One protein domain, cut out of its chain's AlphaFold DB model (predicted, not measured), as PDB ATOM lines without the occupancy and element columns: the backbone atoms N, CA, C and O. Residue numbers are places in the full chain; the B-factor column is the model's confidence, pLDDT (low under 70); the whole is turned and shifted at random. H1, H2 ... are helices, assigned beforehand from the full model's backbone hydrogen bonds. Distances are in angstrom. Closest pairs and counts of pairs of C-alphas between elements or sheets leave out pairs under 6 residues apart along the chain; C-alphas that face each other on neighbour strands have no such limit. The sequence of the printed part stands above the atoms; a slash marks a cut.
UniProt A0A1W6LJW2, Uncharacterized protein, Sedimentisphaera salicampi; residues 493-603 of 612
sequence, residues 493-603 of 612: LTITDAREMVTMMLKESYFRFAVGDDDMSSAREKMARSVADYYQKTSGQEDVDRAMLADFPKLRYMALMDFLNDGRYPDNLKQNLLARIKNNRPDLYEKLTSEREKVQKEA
ATOM      1  N   LEU A 493     378.476 531.181 419.939       81.25
ATOM      2  CA  LEU A 493     378.131 529.813 419.524       81.25
ATOM      3  C   LEU A 493     379.355 528.965 419.150       81.25
ATOM      4  O   LEU A 493     380.187 529.361 418.330       81.25
ATOM      5  N   THR A 494     379.401 527.731 419.658       83.25
ATOM      6  CA  THR A 494     380.343 526.708 419.189       83.25
ATOM      7  C   THR A 494     379.821 525.995 417.932       83.25
ATOM      8  O   THR A 494     378.643 526.093 417.580       83.25
ATOM      9  N   ILE A 495     380.682 525.222 417.249       83.94
ATOM     10  CA  ILE A 495     380.254 524.389 416.106       83.94
ATOM     11  C   ILE A 495     379.157 523.396 416.506       83.94
ATOM     12  O   ILE A 495     378.244 523.122 415.724       83.94
ATOM     13  N   THR A 496     379.250 522.850 417.721       84.12
ATOM     14  CA  THR A 496     378.296 521.874 418.241       84.12
ATOM     15  C   THR A 496     376.939 522.532 418.429       84.12
ATOM     16  O   THR A 496     375.966 522.032 417.864       84.12
ATOM     17  N   ASP A 497     376.898 523.695 419.087       85.31
ATOM     18  CA  ASP A 497     375.664 524.458 419.298       85.31
ATOM     19  C   ASP A 497     375.013 524.822 417.961       85.31
ATOM     20  O   ASP A 497     373.827 524.574 417.742       85.31
ATOM     21  N   ALA A 498     375.801 525.342 417.013       87.12
ATOM     22  CA  ALA A 498     375.294 525.732 415.703       87.12
ATOM     23  C   ALA A 498     374.734 524.529 414.923       87.12
ATOM     24  O   ALA A 498     373.635 524.606 414.370       87.12
ATOM     25  N   ARG A 499     375.440 523.389 414.909       88.81
ATOM     26  CA  ARG A 499     374.972 522.153 414.260       88.81
ATOM     27  C   ARG A 499     373.680 521.642 414.894       88.81
ATOM     28  O   ARG A 499     372.755 521.276 414.165       88.81
ATOM     29  N   GLU A 500     373.603 521.612 416.221       87.00
ATOM     30  CA  GLU A 500     372.414 521.178 416.957       87.00
ATOM     31  C   GLU A 500     371.220 522.096 416.685       87.00
ATOM     32  O   GLU A 500     370.161 521.610 416.281       87.00
ATOM     33  N   MET A 501     371.398 523.416 416.799       90.88
ATOM     34  CA  MET A 501     370.354 524.404 416.512       90.88
ATOM     35  C   MET A 501     369.837 524.279 415.078       90.88
ATOM     36  O   MET A 501     368.626 524.190 414.870       90.88
ATOM     37  N   VAL A 502     370.734 524.221 414.087       93.12
ATOM     38  CA  VAL A 502     370.358 524.079 412.673       93.12
ATOM     39  C   VAL A 502     369.578 522.785 412.452       93.12
ATOM     40  O   VAL A 502     368.509 522.810 411.838       93.12
ATOM     41  N   THR A 503     370.063 521.666 412.994       91.94
ATOM     42  CA  THR A 503     369.425 520.351 412.832       91.94
ATOM     43  C   THR A 503     368.034 520.333 413.461       91.94
ATOM     44  O   THR A 503     367.069 519.935 412.809       91.94
ATOM     45  N   MET A 504     367.896 520.825 414.695       90.38
ATOM     46  CA  MET A 504     366.616 520.852 415.405       90.38
ATOM     47  C   MET A 504     365.608 521.798 414.749       90.38
ATOM     48  O   MET A 504     364.447 521.424 414.582       90.38
ATOM     49  N   MET A 505     366.038 522.979 414.291       94.12
ATOM     50  CA  MET A 505     365.175 523.901 413.546       94.12
ATOM     51  C   MET A 505     364.703 523.300 412.215       94.12
ATOM     52  O   MET A 505     363.541 523.469 411.845       94.12
ATOM     53  N   LEU A 506     365.563 522.568 411.502       96.06
ATOM     54  CA  LEU A 506     365.186 521.881 410.265       96.06
ATOM     55  C   LEU A 506     364.208 520.727 410.527       96.06
ATOM     56  O   LEU A 506     363.197 520.631 409.834       96.06
ATOM     57  N   LYS A 507     364.434 519.903 411.558       94.25
ATOM     58  CA  LYS A 507     363.473 518.859 411.970       94.25
ATOM     59  C   LYS A 507     362.118 519.447 412.347       94.25
ATOM     60  O   LYS A 507     361.084 518.918 411.946       94.25
ATOM     61  N   GLU A 508     362.110 520.560 413.074       91.38
ATOM     62  CA  GLU A 508     360.878 521.275 413.400       91.38
ATOM     63  C   GLU A 508     360.205 521.841 412.140       91.38
ATOM     64  O   GLU A 508     358.988 521.738 411.998       91.38
ATOM     65  N   SER A 509     360.976 522.380 411.191       94.50
ATOM     66  CA  SER A 509     360.467 522.834 409.891       94.50
ATOM     67  C   SER A 509     359.779 521.703 409.119       94.50
ATOM     68  O   SER A 509     358.686 521.909 408.586       94.50
ATOM     69  N   TYR A 510     360.367 520.503 409.104       95.31
ATOM     70  CA  TYR A 510     359.779 519.316 408.486       95.31
ATOM     71  C   TYR A 510     358.509 518.858 409.190       95.31
ATOM     72  O   TYR A 510     357.498 518.643 408.525       95.31
ATOM     73  N   PHE A 511     358.524 518.784 410.523       92.19
ATOM     74  CA  PHE A 511     357.327 518.476 411.301       92.19
ATOM     75  C   PHE A 511     356.178 519.433 410.956       92.19
ATOM     76  O   PHE A 511     355.085 518.997 410.605       92.19
ATOM     77  N   ARG A 512     356.449 520.743 411.000       90.00
ATOM     78  CA  ARG A 512     355.474 521.805 410.716       90.00
ATOM     79  C   ARG A 512     354.920 521.718 409.301       90.00
ATOM     80  O   ARG A 512     353.711 521.804 409.115       90.00
ATOM     81  N   PHE A 513     355.781 521.460 408.320       93.12
ATOM     82  CA  PHE A 513     355.348 521.261 406.941       93.12
ATOM     83  C   PHE A 513     354.474 520.017 406.782       93.12
ATOM     84  O   PHE A 513     353.485 520.050 406.059       93.12
ATOM     85  N   ALA A 514     354.791 518.927 407.488       91.19
ATOM     86  CA  ALA A 514     353.980 517.715 407.462       91.19
ATOM     87  C   ALA A 514     352.555 517.979 407.978       91.19
ATOM     88  O   ALA A 514     351.595 517.455 407.420       91.19
ATOM     89  N   VAL A 515     352.402 518.833 408.995       88.38
ATOM     90  CA  VAL A 515     351.101 519.143 409.620       88.38
ATOM     91  C   VAL A 515     350.380 520.359 409.017       88.38
ATOM     92  O   VAL A 515     349.287 520.683 409.464       88.38
ATOM     93  N   GLY A 516     350.945 521.025 408.001       86.50
ATOM     94  CA  GLY A 516     350.305 522.166 407.314       86.50
ATOM     95  C   GLY A 516     350.574 523.543 407.880       86.50
ATOM     96  O   GLY A 516     349.910 524.496 407.488       86.50
ATOM     97  N   ASP A 517     351.561 523.663 408.756       84.75
ATOM     98  CA  ASP A 517     352.020 524.937 409.295       84.75
ATOM     99  C   ASP A 517     353.170 525.502 408.438       84.75
ATOM    100  O   ASP A 517     354.330 525.570 408.856       84.75
ATOM    101  N   ASP A 518     352.850 525.834 407.185       88.44
ATOM    102  CA  ASP A 518     353.827 526.138 406.129       88.44
ATOM    103  C   ASP A 518     354.594 527.442 406.394       88.44
ATOM    104  O   ASP A 518     355.809 527.505 406.173       88.44
ATOM    105  N   ASP A 519     353.922 528.458 406.941       81.31
ATOM    106  CA  ASP A 519     354.540 529.741 407.295       81.31
ATOM    107  C   ASP A 519     355.628 529.540 408.360       81.31
ATOM    108  O   ASP A 519     356.771 529.982 408.203       81.31
ATOM    109  N   MET A 520     355.320 528.779 409.412       84.00
ATOM    110  CA  MET A 520     356.288 528.464 410.463       84.00
ATOM    111  C   MET A 520     357.353 527.474 410.015       84.00
ATOM    112  O   MET A 520     358.499 527.559 410.463       84.00
ATOM    113  N   SER A 521     357.014 526.551 409.115       90.81
ATOM    114  CA  SER A 521     358.009 525.712 408.456       90.81
ATOM    115  C   SER A 521     359.049 526.570 407.730       90.81
ATOM    116  O   SER A 521     360.254 526.393 407.947       90.81
ATOM    117  N   SER A 522     358.599 527.564 406.954       88.19
ATOM    118  CA  SER A 522     359.470 528.535 406.281       88.19
ATOM    119  C   SER A 522     360.284 529.365 407.278       88.19
ATOM    120  O   SER A 522     361.481 529.581 407.075       88.19
ATOM    121  N   ALA A 523     359.661 529.804 408.374       84.81
ATOM    122  CA  ALA A 523     360.309 530.575 409.432       84.81
ATOM    123  C   ALA A 523     361.495 529.822 410.041       84.81
ATOM    124  O   ALA A 523     362.604 530.355 410.119       84.81
ATOM    125  N   ARG A 524     361.273 528.559 410.424       89.62
ATOM    126  CA  ARG A 524     362.299 527.693 411.014       89.62
ATOM    127  C   ARG A 524     363.429 527.400 410.042       89.62
ATOM    128  O   ARG A 524     364.588 527.439 410.438       89.62
ATOM    129  N   GLU A 525     363.118 527.202 408.764       92.12
ATOM    130  CA  GLU A 525     364.139 527.007 407.733       92.12
ATOM    131  C   GLU A 525     365.008 528.265 407.532       92.12
ATOM    132  O   GLU A 525     366.232 528.168 407.414       92.12
ATOM    133  N   LYS A 526     364.398 529.461 407.543       89.00
ATOM    134  CA  LYS A 526     365.115 530.748 407.474       89.00
ATOM    135  C   LYS A 526     365.976 530.996 408.711       89.00
ATOM    136  O   LYS A 526     367.092 531.495 408.572       89.00
ATOM    137  N   MET A 527     365.477 530.657 409.903       88.00
ATOM    138  CA  MET A 527     366.257 530.728 411.143       88.00
ATOM    139  C   MET A 527     367.457 529.784 411.081       88.00
ATOM    140  O   MET A 527     368.576 530.239 411.288       88.00
ATOM    141  N   ALA A 528     367.248 528.521 410.695       93.12
ATOM    142  CA  ALA A 528     368.320 527.541 410.540       93.12
ATOM    143  C   ALA A 528     369.406 528.048 409.580       93.12
ATOM    144  O   ALA A 528     370.591 527.993 409.888       93.12
ATOM    145  N   ARG A 529     369.006 528.615 408.434       92.19
ATOM    146  CA  ARG A 529     369.951 529.238 407.499       92.19
ATOM    147  C   ARG A 529     370.701 530.405 408.127       92.19
ATOM    148  O   ARG A 529     371.911 530.479 407.989       92.19
ATOM    149  N   SER A 530     370.003 531.274 408.851       88.19
ATOM    150  CA  SER A 530     370.625 532.430 409.509       88.19
ATOM    151  C   SER A 530     371.672 532.007 410.544       88.19
ATOM    152  O   SER A 530     372.723 532.637 410.615       88.19
ATOM    153  N   VAL A 531     371.417 530.933 411.303       89.12
ATOM    154  CA  VAL A 531     372.391 530.355 412.246       89.12
ATOM    155  C   VAL A 531     373.613 529.816 411.503       89.12
ATOM    156  O   VAL A 531     374.740 530.160 411.858       89.12
ATOM    157  N   ALA A 532     373.402 529.023 410.447       89.94
ATOM    158  CA  ALA A 532     374.492 528.466 409.648       89.94
ATOM    159  C   ALA A 532     375.360 529.563 409.007       89.94
ATOM    160  O   ALA A 532     376.584 529.533 409.138       89.94
ATOM    161  N   ASP A 533     374.729 530.560 408.380       89.50
ATOM    162  CA  ASP A 533     375.409 531.681 407.724       89.50
ATOM    163  C   ASP A 533     376.189 532.535 408.742       89.50
ATOM    164  O   ASP A 533     377.312 532.966 408.470       89.50
ATOM    165  N   TYR A 534     375.619 532.778 409.931       86.69
ATOM    166  CA  TYR A 534     376.290 533.517 411.004       86.69
ATOM    167  C   TYR A 534     377.532 532.781 411.513       86.69
ATOM    168  O   TYR A 534     378.601 533.389 411.625       86.69
ATOM    169  N   TYR A 535     377.410 531.478 411.778       86.25
ATOM    170  CA  TYR A 535     378.515 530.662 412.272       86.25
ATOM    171  C   TYR A 535     379.657 530.565 411.253       86.25
ATOM    172  O   TYR A 535     380.817 530.771 411.606       86.25
ATOM    173  N   GLN A 536     379.341 530.313 409.976       86.81
ATOM    174  CA  GLN A 536     380.347 530.263 408.909       86.81
ATOM    175  C   GLN A 536     381.072 531.605 408.758       86.81
ATOM    176  O   GLN A 536     382.295 531.642 408.631       86.81
ATOM    177  N   LYS A 537     380.334 532.721 408.826       84.56
ATOM    178  CA  LYS A 537     380.920 534.060 408.712       84.56
ATOM    179  C   LYS A 537     381.865 534.389 409.869       84.56
ATOM    180  O   LYS A 537     382.924 534.953 409.624       84.56
ATOM    181  N   THR A 538     381.474 534.094 411.106       77.88
ATOM    182  CA  THR A 538     382.276 534.414 412.301       77.88
ATOM    183  C   THR A 538     383.478 533.486 412.441       77.88
ATOM    184  O   THR A 538     384.579 533.953 412.706       77.88
ATOM    185  N   SER A 539     383.309 532.195 412.147       71.19
ATOM    186  CA  SER A 539     384.407 531.221 412.173       71.19
ATOM    187  C   SER A 539     385.465 531.485 411.100       71.19
ATOM    188  O   SER A 539     386.631 531.205 411.329       71.19
ATOM    189  N   GLY A 540     385.084 532.061 409.953       63.66
ATOM    190  CA  GLY A 540     386.028 532.471 408.906       63.66
ATOM    191  C   GLY A 540     386.716 533.824 409.139       63.66
ATOM    192  O   GLY A 540     387.517 534.232 408.304       63.66
ATOM    193  N   GLN A 541     386.373 534.547 410.213       61.91
ATOM    194  CA  GLN A 541     386.950 535.855 410.558       61.91
ATOM    195  C   GLN A 541     387.961 535.795 411.711       61.91
ATOM    196  O   GLN A 541     388.629 536.793 411.968       61.91
ATOM    197  N   GLU A 542     388.069 534.666 412.408       58.47
ATOM    198  CA  GLU A 542     389.044 534.485 413.480       58.47
ATOM    199  C   GLU A 542     390.336 533.853 412.941       58.47
ATOM    200  O   GLU A 542     390.277 532.915 412.151       58.47
ATOM    201  N   ASP A 543     391.502 534.316 413.411       53.22
ATOM    202  CA  ASP A 543     392.846 533.802 413.058       53.22
ATOM    203  C   ASP A 543     393.125 532.366 413.576       53.22
ATOM    204  O   ASP A 543     394.272 531.934 413.704       53.22
ATOM    205  N   VAL A 544     392.078 531.613 413.915       55.97
ATOM    206  CA  VAL A 544     392.139 530.251 414.444       55.97
ATOM    207  C   VAL A 544     391.347 529.357 413.497       55.97
ATOM    208  O   VAL A 544     390.172 529.628 413.264       55.97
ATOM    209  N   ASP A 545     391.967 528.286 412.985       60.00
ATOM    210  CA  ASP A 545     391.343 527.258 412.130       60.00
ATOM    211  C   ASP A 545     390.172 526.565 412.857       60.00
ATOM    212  O   ASP A 545     390.281 525.462 413.402       60.00
ATOM    213  N   ARG A 546     389.018 527.231 412.912       66.06
ATOM    214  CA  ARG A 546     387.780 526.672 413.447       66.06
ATOM    215  C   ARG A 546     387.156 525.753 412.407       66.06
ATOM    216  O   ARG A 546     387.053 526.088 411.229       66.06
ATOM    217  N   ALA A 547     386.700 524.588 412.861       76.06
ATOM    218  CA  ALA A 547     385.980 523.653 412.010       76.06
ATOM    219  C   ALA A 547     384.715 524.311 411.429       76.06
ATOM    220  O   ALA A 547     383.941 524.951 412.140       76.06
ATOM    221  N   MET A 548     384.499 524.135 410.127       81.69
ATOM    222  CA  MET A 548     383.333 524.673 409.428       81.69
ATOM    223  C   MET A 548     382.139 523.721 409.538       81.69
ATOM    224  O   MET A 548     382.291 522.498 409.576       81.69
ATOM    225  N   LEU A 549     380.927 524.280 409.542       85.69
ATOM    226  CA  LEU A 549     379.717 523.486 409.334       85.69
ATOM    227  C   LEU A 549     379.690 522.928 407.909       85.69
ATOM    228  O   LEU A 549     380.136 523.591 406.974       85.69
ATOM    229  N   ALA A 550     379.082 521.753 407.739       87.12
ATOM    230  CA  ALA A 550     378.734 521.261 406.412       87.12
ATOM    231  C   ALA A 550     377.854 522.279 405.667       87.12
ATOM    232  O   ALA A 550     377.083 523.019 406.285       87.12
ATOM    233  N   ASP A 551     377.930 522.277 404.337       90.44
ATOM    234  CA  ASP A 551     377.106 523.162 403.521       90.44
ATOM    235  C   ASP A 551     375.617 522.971 403.822       90.44
ATOM    236  O   ASP A 551     375.127 521.862 404.066       90.44
ATOM    237  N   PHE A 552     374.863 524.070 403.762       92.69
ATOM    238  CA  PHE A 552     373.457 524.065 404.151       92.69
ATOM    239  C   PHE A 552     372.591 523.002 403.437       92.69
ATOM    240  O   PHE A 552     371.727 522.424 404.098       92.69
ATOM    241  N   PRO A 553     372.776 522.688 402.133       93.75
ATOM    242  CA  PRO A 553     372.064 521.580 401.488       93.75
ATOM    243  C   PRO A 553     372.298 520.224 402.168       93.75
ATOM    244  O   PRO A 553     371.334 519.486 402.377       93.75
ATOM    245  N   LYS A 554     373.537 519.935 402.583       91.88
ATOM    246  CA  LYS A 554     373.908 518.699 403.282       91.88
ATOM    247  C   LYS A 554     373.300 518.647 404.681       91.88
ATOM    248  O   LYS A 554     372.685 517.643 405.028       91.88
ATOM    249  N   LEU A 555     373.370 519.745 405.444       93.31
ATOM    250  CA  LEU A 555     372.697 519.862 406.751       93.31
ATOM    251  C   LEU A 555     371.184 519.641 406.631       93.31
ATOM    252  O   LEU A 555     370.590 518.900 407.413       93.31
ATOM    253  N   ARG A 556     370.566 520.242 405.608       94.88
ATOM    254  CA  ARG A 556     369.143 520.079 405.297       94.88
ATOM    255  C   ARG A 556     368.792 518.617 405.011       94.88
ATOM    256  O   ARG A 556     367.838 518.097 405.583       94.88
ATOM    257  N   TYR A 557     369.570 517.949 404.167       94.56
ATOM    258  CA  TYR A 557     369.366 516.540 403.846       94.56
ATOM    259  C   TYR A 557     369.564 515.616 405.062       94.56
ATOM    260  O   TYR A 557     368.722 514.755 405.317       94.56
ATOM    261  N   MET A 558     370.619 515.826 405.855       92.25
ATOM    262  CA  MET A 558     370.873 515.052 407.077       92.25
ATOM    263  C   MET A 558     369.740 515.208 408.096       92.25
ATOM    264  O   MET A 558     369.284 514.212 408.649       92.25
ATOM    265  N   ALA A 559     369.227 516.427 408.294       95.44
ATOM    266  CA  ALA A 559     368.087 516.667 409.178       95.44
ATOM    267  C   ALA A 559     366.797 515.992 408.680       95.44
ATOM    268  O   ALA A 559     365.999 515.527 409.494       95.44
ATOM    269  N   LEU A 560     366.588 515.906 407.357       95.81
ATOM    270  CA  LEU A 560     365.467 515.153 406.788       95.81
ATOM    271  C   LEU A 560     365.609 513.658 407.078       95.81
ATOM    272  O   LEU A 560     364.643 513.030 407.496       95.81
ATOM    273  N   MET A 561     366.801 513.093 406.885       94.38
ATOM    274  CA  MET A 561     367.046 511.681 407.186       94.38
ATOM    275  C   MET A 561     366.890 511.379 408.674       94.38
ATOM    276  O   MET A 561     366.240 510.399 409.025       94.38
ATOM    277  N   ASP A 562     367.392 512.253 409.546       91.81
ATOM    278  CA  ASP A 562     367.176 512.127 410.985       91.81
ATOM    279  C   ASP A 562     365.681 512.199 411.339       91.81
ATOM    280  O   ASP A 562     365.196 511.402 412.130       91.81
ATOM    281  N   PHE A 563     364.900 513.081 410.701       93.19
ATOM    282  CA  PHE A 563     363.443 513.128 410.877       93.19
ATOM    283  C   PHE A 563     362.739 511.838 410.417       93.19
ATOM    284  O   PHE A 563     361.863 511.328 411.116       93.19
ATOM    285  N   LEU A 564     363.102 511.301 409.249       92.38
ATOM    286  CA  LEU A 564     362.477 510.095 408.692       92.38
ATOM    287  C   LEU A 564     362.832 508.830 409.493       92.38
ATOM    288  O   LEU A 564     361.993 507.938 409.625       92.38
ATOM    289  N   ASN A 565     364.028 508.778 410.078       88.75
ATOM    290  CA  ASN A 565     364.497 507.644 410.881       88.75
ATOM    291  C   ASN A 565     364.093 507.730 412.363       88.75
ATOM    292  O   ASN A 565     364.223 506.755 413.100       88.75
ATOM    293  N   ASP A 566     363.566 508.868 412.818       83.88
ATOM    294  CA  ASP A 566     363.141 509.059 414.203       83.88
ATOM    295  C   ASP A 566     361.823 508.312 414.480       83.88
ATOM    296  O   ASP A 566     360.764 508.612 413.914       83.88
ATOM    297  N   GLY A 567     361.886 507.312 415.364       76.69
ATOM    298  CA  GLY A 567     360.743 506.475 415.750       76.69
ATOM    299  C   GLY A 567     359.637 507.224 416.505       76.69
ATOM    300  O   GLY A 567     358.556 506.677 416.709       76.69
ATOM    301  N   ARG A 568     359.872 508.482 416.909       75.38
ATOM    302  CA  ARG A 568     358.863 509.324 417.575       75.38
ATOM    303  C   ARG A 568     357.826 509.898 416.613       75.38
ATOM    304  O   ARG A 568     356.778 510.358 417.073       75.38
ATOM    305  N   TYR A 569     358.108 509.910 415.311       80.88
ATOM    306  CA  TYR A 569     357.168 510.354 414.284       80.88
ATOM    307  C   TYR A 569     356.507 509.139 413.620       80.88
ATOM    308  O   TYR A 569     357.217 508.210 413.232       80.88
ATOM    309  N   PRO A 570     355.174 509.123 413.460       80.19
ATOM    310  CA  PRO A 570     354.489 508.004 412.829       80.19
ATOM    311  C   PRO A 570     354.697 507.997 411.311       80.19
ATOM    312  O   PRO A 570     354.911 509.041 410.687       80.19
ATOM    313  N   ASP A 571     354.590 506.817 410.702       83.12
ATOM    314  CA  ASP A 571     354.877 506.635 409.274       83.12
ATOM    315  C   ASP A 571     353.944 507.440 408.372       83.12
ATOM    316  O   ASP A 571     354.389 507.992 407.369       83.12
ATOM    317  N   ASN A 572     352.679 507.616 408.761       81.50
ATOM    318  CA  ASN A 572     351.745 508.465 408.021       81.50
ATOM    319  C   ASN A 572     352.198 509.938 407.978       81.50
ATOM    320  O   ASN A 572     352.065 510.591 406.944       81.50
ATOM    321  N   LEU A 573     352.785 510.464 409.060       86.25
ATOM    322  CA  LEU A 573     353.339 511.819 409.103       86.25
ATOM    323  C   LEU A 573     354.562 511.934 408.182       86.25
ATOM    324  O   LEU A 573     354.688 512.911 407.445       86.25
ATOM    325  N   LYS A 574     355.439 510.924 408.188       91.12
ATOM    326  CA  LYS A 574     356.624 510.856 407.315       91.12
ATOM    327  C   LYS A 574     356.230 510.769 405.838       91.12
ATOM    328  O   LYS A 574     356.778 511.492 405.007       91.12
ATOM    329  N   GLN A 575     355.245 509.936 405.514       90.19
ATOM    330  CA  GLN A 575     354.691 509.814 404.167       90.19
ATOM    331  C   GLN A 575     354.047 511.124 403.708       90.19
ATOM    332  O   GLN A 575     354.318 511.578 402.597       90.19
ATOM    333  N   ASN A 576     353.261 511.772 404.576       89.75
ATOM    334  CA  ASN A 576     352.655 513.065 404.275       89.75
ATOM    335  C   ASN A 576     353.721 514.143 404.024       89.75
ATOM    336  O   ASN A 576     353.636 514.877 403.042       89.75
ATOM    337  N   LEU A 577     354.776 514.197 404.846       95.00
ATOM    338  CA  LEU A 577     355.911 515.096 404.624       95.00
ATOM    339  C   LEU A 577     356.518 514.911 403.228       95.00
ATOM    340  O   LEU A 577     356.684 515.885 402.495       95.00
ATOM    341  N   LEU A 578     356.850 513.673 402.857       95.06
ATOM    342  CA  LEU A 578     357.468 513.367 401.565       95.06
ATOM    343  C   LEU A 578     356.540 513.709 400.394       95.06
ATOM    344  O   LEU A 578     356.981 514.343 399.433       95.06
ATOM    345  N   ALA A 579     355.258 513.348 400.498       90.81
ATOM    346  CA  ALA A 579     354.249 513.671 399.494       90.81
ATOM    347  C   ALA A 579     354.126 515.187 399.298       90.81
ATOM    348  O   ALA A 579     354.175 515.677 398.171       90.81
ATOM    349  N   ARG A 580     354.058 515.950 400.392       95.25
ATOM    350  CA  ARG A 580     353.983 517.413 400.343       95.25
ATOM    351  C   ARG A 580     355.259 518.062 399.837       95.25
ATOM    352  O   ARG A 580     355.176 519.052 399.122       95.25
ATOM    353  N   ILE A 581     356.443 517.548 400.175       95.25
ATOM    354  CA  ILE A 581     357.697 518.082 399.617       95.25
ATOM    355  C   ILE A 581     357.686 517.905 398.099       95.25
ATOM    356  O   ILE A 581     357.951 518.864 397.383       95.25
ATOM    357  N   LYS A 582     357.316 516.716 397.614       92.81
ATOM    358  CA  LYS A 582     357.244 516.419 396.182       92.81
ATOM    359  C   LYS A 582     356.213 517.289 395.453       92.81
ATOM    360  O   LYS A 582     356.518 517.823 394.394       92.81
ATOM    361  N   ASN A 583     355.018 517.436 396.022       92.69
ATOM    362  CA  ASN A 583     353.895 518.091 395.349       92.69
ATOM    363  C   ASN A 583     353.917 519.619 395.491       92.69
ATOM    364  O   ASN A 583     353.594 520.329 394.545       92.69
ATOM    365  N   ASN A 584     354.296 520.137 396.661       94.38
ATOM    366  CA  ASN A 584     354.189 521.561 396.987       94.38
ATOM    367  C   ASN A 584     355.543 522.291 396.926       94.38
ATOM    368  O   ASN A 584     355.559 523.518 396.882       94.38
ATOM    369  N   ARG A 585     356.684 521.577 396.956       93.25
ATOM    370  CA  ARG A 585     358.042 522.158 396.869       93.25
ATOM    371  C   ARG A 585     358.960 521.360 395.915       93.25
ATOM    372  O   ARG A 585     359.994 520.857 396.367       93.25
ATOM    373  N   PRO A 586     358.637 521.265 394.610       92.12
ATOM    374  CA  PRO A 586     359.396 520.453 393.648       92.12
ATOM    375  C   PRO A 586     360.886 520.830 393.580       92.12
ATOM    376  O   PRO A 586     361.740 519.950 393.657       92.12
ATOM    377  N   ASP A 587     361.223 522.122 393.602       92.88
ATOM    378  CA  ASP A 587     362.621 522.586 393.625       92.88
ATOM    379  C   ASP A 587     363.408 522.065 394.837       92.88
ATOM    380  O   ASP A 587     364.616 521.824 394.776       92.88
ATOM    381  N   LEU A 588     362.746 521.947 395.993       92.06
ATOM    382  CA  LEU A 588     363.370 521.394 397.188       92.06
ATOM    383  C   LEU A 588     363.535 519.881 397.052       92.06
ATOM    384  O   LEU A 588     364.573 519.355 397.454       92.06
ATOM    385  N   TYR A 589     362.533 519.196 396.504       93.12
ATOM    386  CA  TYR A 589     362.591 517.761 396.241       93.12
ATOM    387  C   TYR A 589     363.780 517.405 395.336       93.12
ATOM    388  O   TYR A 589     364.552 516.500 395.665       93.12
ATOM    389  N   GLU A 590     363.996 518.162 394.259       93.12
ATOM    390  CA  GLU A 590     365.154 517.994 393.373       93.12
ATOM    391  C   GLU A 590     366.479 518.216 394.108       93.12
ATOM    392  O   GLU A 590     367.379 517.378 394.033       93.12
ATOM    393  N   LYS A 591     366.591 519.297 394.894       92.62
ATOM    394  CA  LYS A 591     367.795 519.587 395.695       92.62
ATOM    395  C   LYS A 591     368.110 518.475 396.696       92.62
ATOM    396  O   LYS A 591     369.268 518.099 396.835       92.62
ATOM    397  N   LEU A 592     367.097 517.943 397.381       92.69
ATOM    398  CA  LEU A 592     367.259 516.829 398.323       92.69
ATOM    399  C   LEU A 592     367.662 515.531 397.614       92.69
ATOM    400  O   LEU A 592     368.461 514.769 398.149       92.69
ATOM    401  N   THR A 593     367.133 515.291 396.413       90.62
ATOM    402  CA  THR A 593     367.476 514.117 395.596       90.62
ATOM    403  C   THR A 593     368.916 514.200 395.096       90.62
ATOM    404  O   THR A 593     369.674 513.248 395.254       90.62
ATOM    405  N   SER A 594     369.335 515.363 394.591       91.88
ATOM    406  CA  SER A 594     370.725 515.601 394.192       91.88
ATOM    407  C   SER A 594     371.691 515.434 395.369       91.88
ATOM    408  O   SER A 594     372.741 514.810 395.229       91.88
ATOM    409  N   GLU A 595     371.333 515.935 396.554       92.31
ATOM    410  CA  GLU A 595     372.181 515.801 397.741       92.31
ATOM    411  C   GLU A 595     372.267 514.348 398.237       92.31
ATOM    412  O   GLU A 595     373.347 513.896 398.616       92.31
ATOM    413  N   ARG A 596     371.172 513.578 398.149       90.69
ATOM    414  CA  ARG A 596     371.179 512.127 398.402       90.69
ATOM    415  C   ARG A 596     372.213 511.409 397.541       90.69
ATOM    416  O   ARG A 596     372.967 510.593 398.063       90.69
ATOM    417  N   GLU A 597     372.250 511.699 396.244       90.00
ATOM    418  CA  GLU A 597     373.197 511.068 395.320       90.00
ATOM    419  C   GLU A 597     374.650 511.408 395.659       90.00
ATOM    420  O   GLU A 597     375.520 510.544 395.554       90.00
ATOM    421  N   LYS A 598     374.930 512.646 396.090       89.94
ATOM    422  CA  LYS A 598     376.275 513.036 396.545       89.94
ATOM    423  C   LYS A 598     376.688 512.261 397.791       89.94
ATOM    424  O   LYS A 598     377.755 511.658 397.796       89.94
ATOM    425  N   VAL A 599     375.824 512.210 398.808       84.81
ATOM    426  CA  VAL A 599     376.108 511.482 400.056       84.81
ATOM    427  C   VAL A 599     376.305 509.985 399.796       84.81
ATOM    428  O   VAL A 599     377.194 509.378 400.382       84.81
ATOM    429  N   GLN A 600     375.536 509.389 398.879       83.12
ATOM    430  CA  GLN A 600     375.721 507.989 398.477       83.12
ATOM    431  C   GLN A 600     377.055 507.737 397.758       83.12
ATOM    432  O   GLN A 600     377.626 506.665 397.923       83.12
ATOM    433  N   LYS A 601     377.567 508.705 396.986       84.25
ATOM    434  CA  LYS A 601     378.891 508.621 396.339       84.25
ATOM    435  C   LYS A 601     380.050 508.818 397.323       84.25
ATOM    436  O   LYS A 601     381.141 508.321 397.070       84.25
ATOM    437  N   GLU A 602     379.822 509.556 398.408       78.31
ATOM    438  CA  GLU A 602     380.791 509.775 399.492       78.31
ATOM    439  C   GLU A 602     380.833 508.617 400.505       78.31
ATOM    440  O   GLU A 602     381.819 508.474 401.229       78.31
ATOM    441  N   ALA A 603     379.781 507.795 400.576       64.88
ATOM    442  CA  ALA A 603     379.755 506.616 401.431       64.88
ATOM    443  C   ALA A 603     380.784 505.580 400.934       64.88
ATOM    444  O   ALA A 603     380.839 505.305 399.732       64.88
TER     445      ALA A 603
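AT A GLANCE: This is residues 493 to 603 of the 612 residues of an uncharacterized protein of Sedimentisphaera salicampi (UniProt A0A1W6LJW2). A long helical hairpin, H1 and H2, has H3 crossing H1 on one side, H4 across H1's last residues and H5 crossing H3 farther out. Residues 540 to 551 loop past the hairpin's open end. The printed part has 111 residues with five named helices, H1 to H5 in that order, which hold 88 of them; its class is all helix, the helix packing is mostly crossed, and the whole is compact, with a radius of gyration of the C-alphas of 14.7 A and spans of 48 by 32 by 27 A.

IN THESE COORDINATES: Find C-alpha 495 at (380.254, 524.389, 416.106); H1 runs from there to 515, 30.3 A. Next come H2, residues 518 to 539, 31.6 A; H3, 552 to 565; H4, 571 to 584; and H5, 586 to 602, 24.6 A, ending at (380.791, 509.775, 399.492).

HOW THE PARTS SIT: Start at the hub, H1. Hairpin partner H2 touches it at a shallow tilt of 13 degrees, opposite ways; closest C-alphas, Ser 509 and Ser 521, 4.0 A. H1's residues 502 to 510 touch H3 at a steep 60 degrees; closest C-alphas, Thr 503 and Ala 559, 5.4 A. Its residues 510 to 515 touch H4, about perpendicular at 86 degrees; closest C-alphas, Ala 514 and Leu 577, 4.3 A. H3's residues 553 to 557 touch H5, about perpendicular at 88 degrees; closest C-alphas, Tyr 557 and Leu 592, 5.9 A. H4 and H5 touch only at the corner. In H1 to H5 every O i to N i+4 pair is within hydrogen-bond range.

THE WHOLE: The farthest C-alphas, Asp 543 and Asn 572, are 48.5 A apart. The printed part has no cut; the H2 to H3 link is long. Look for pLDDT under 70 at residues 540 to 546 and 603.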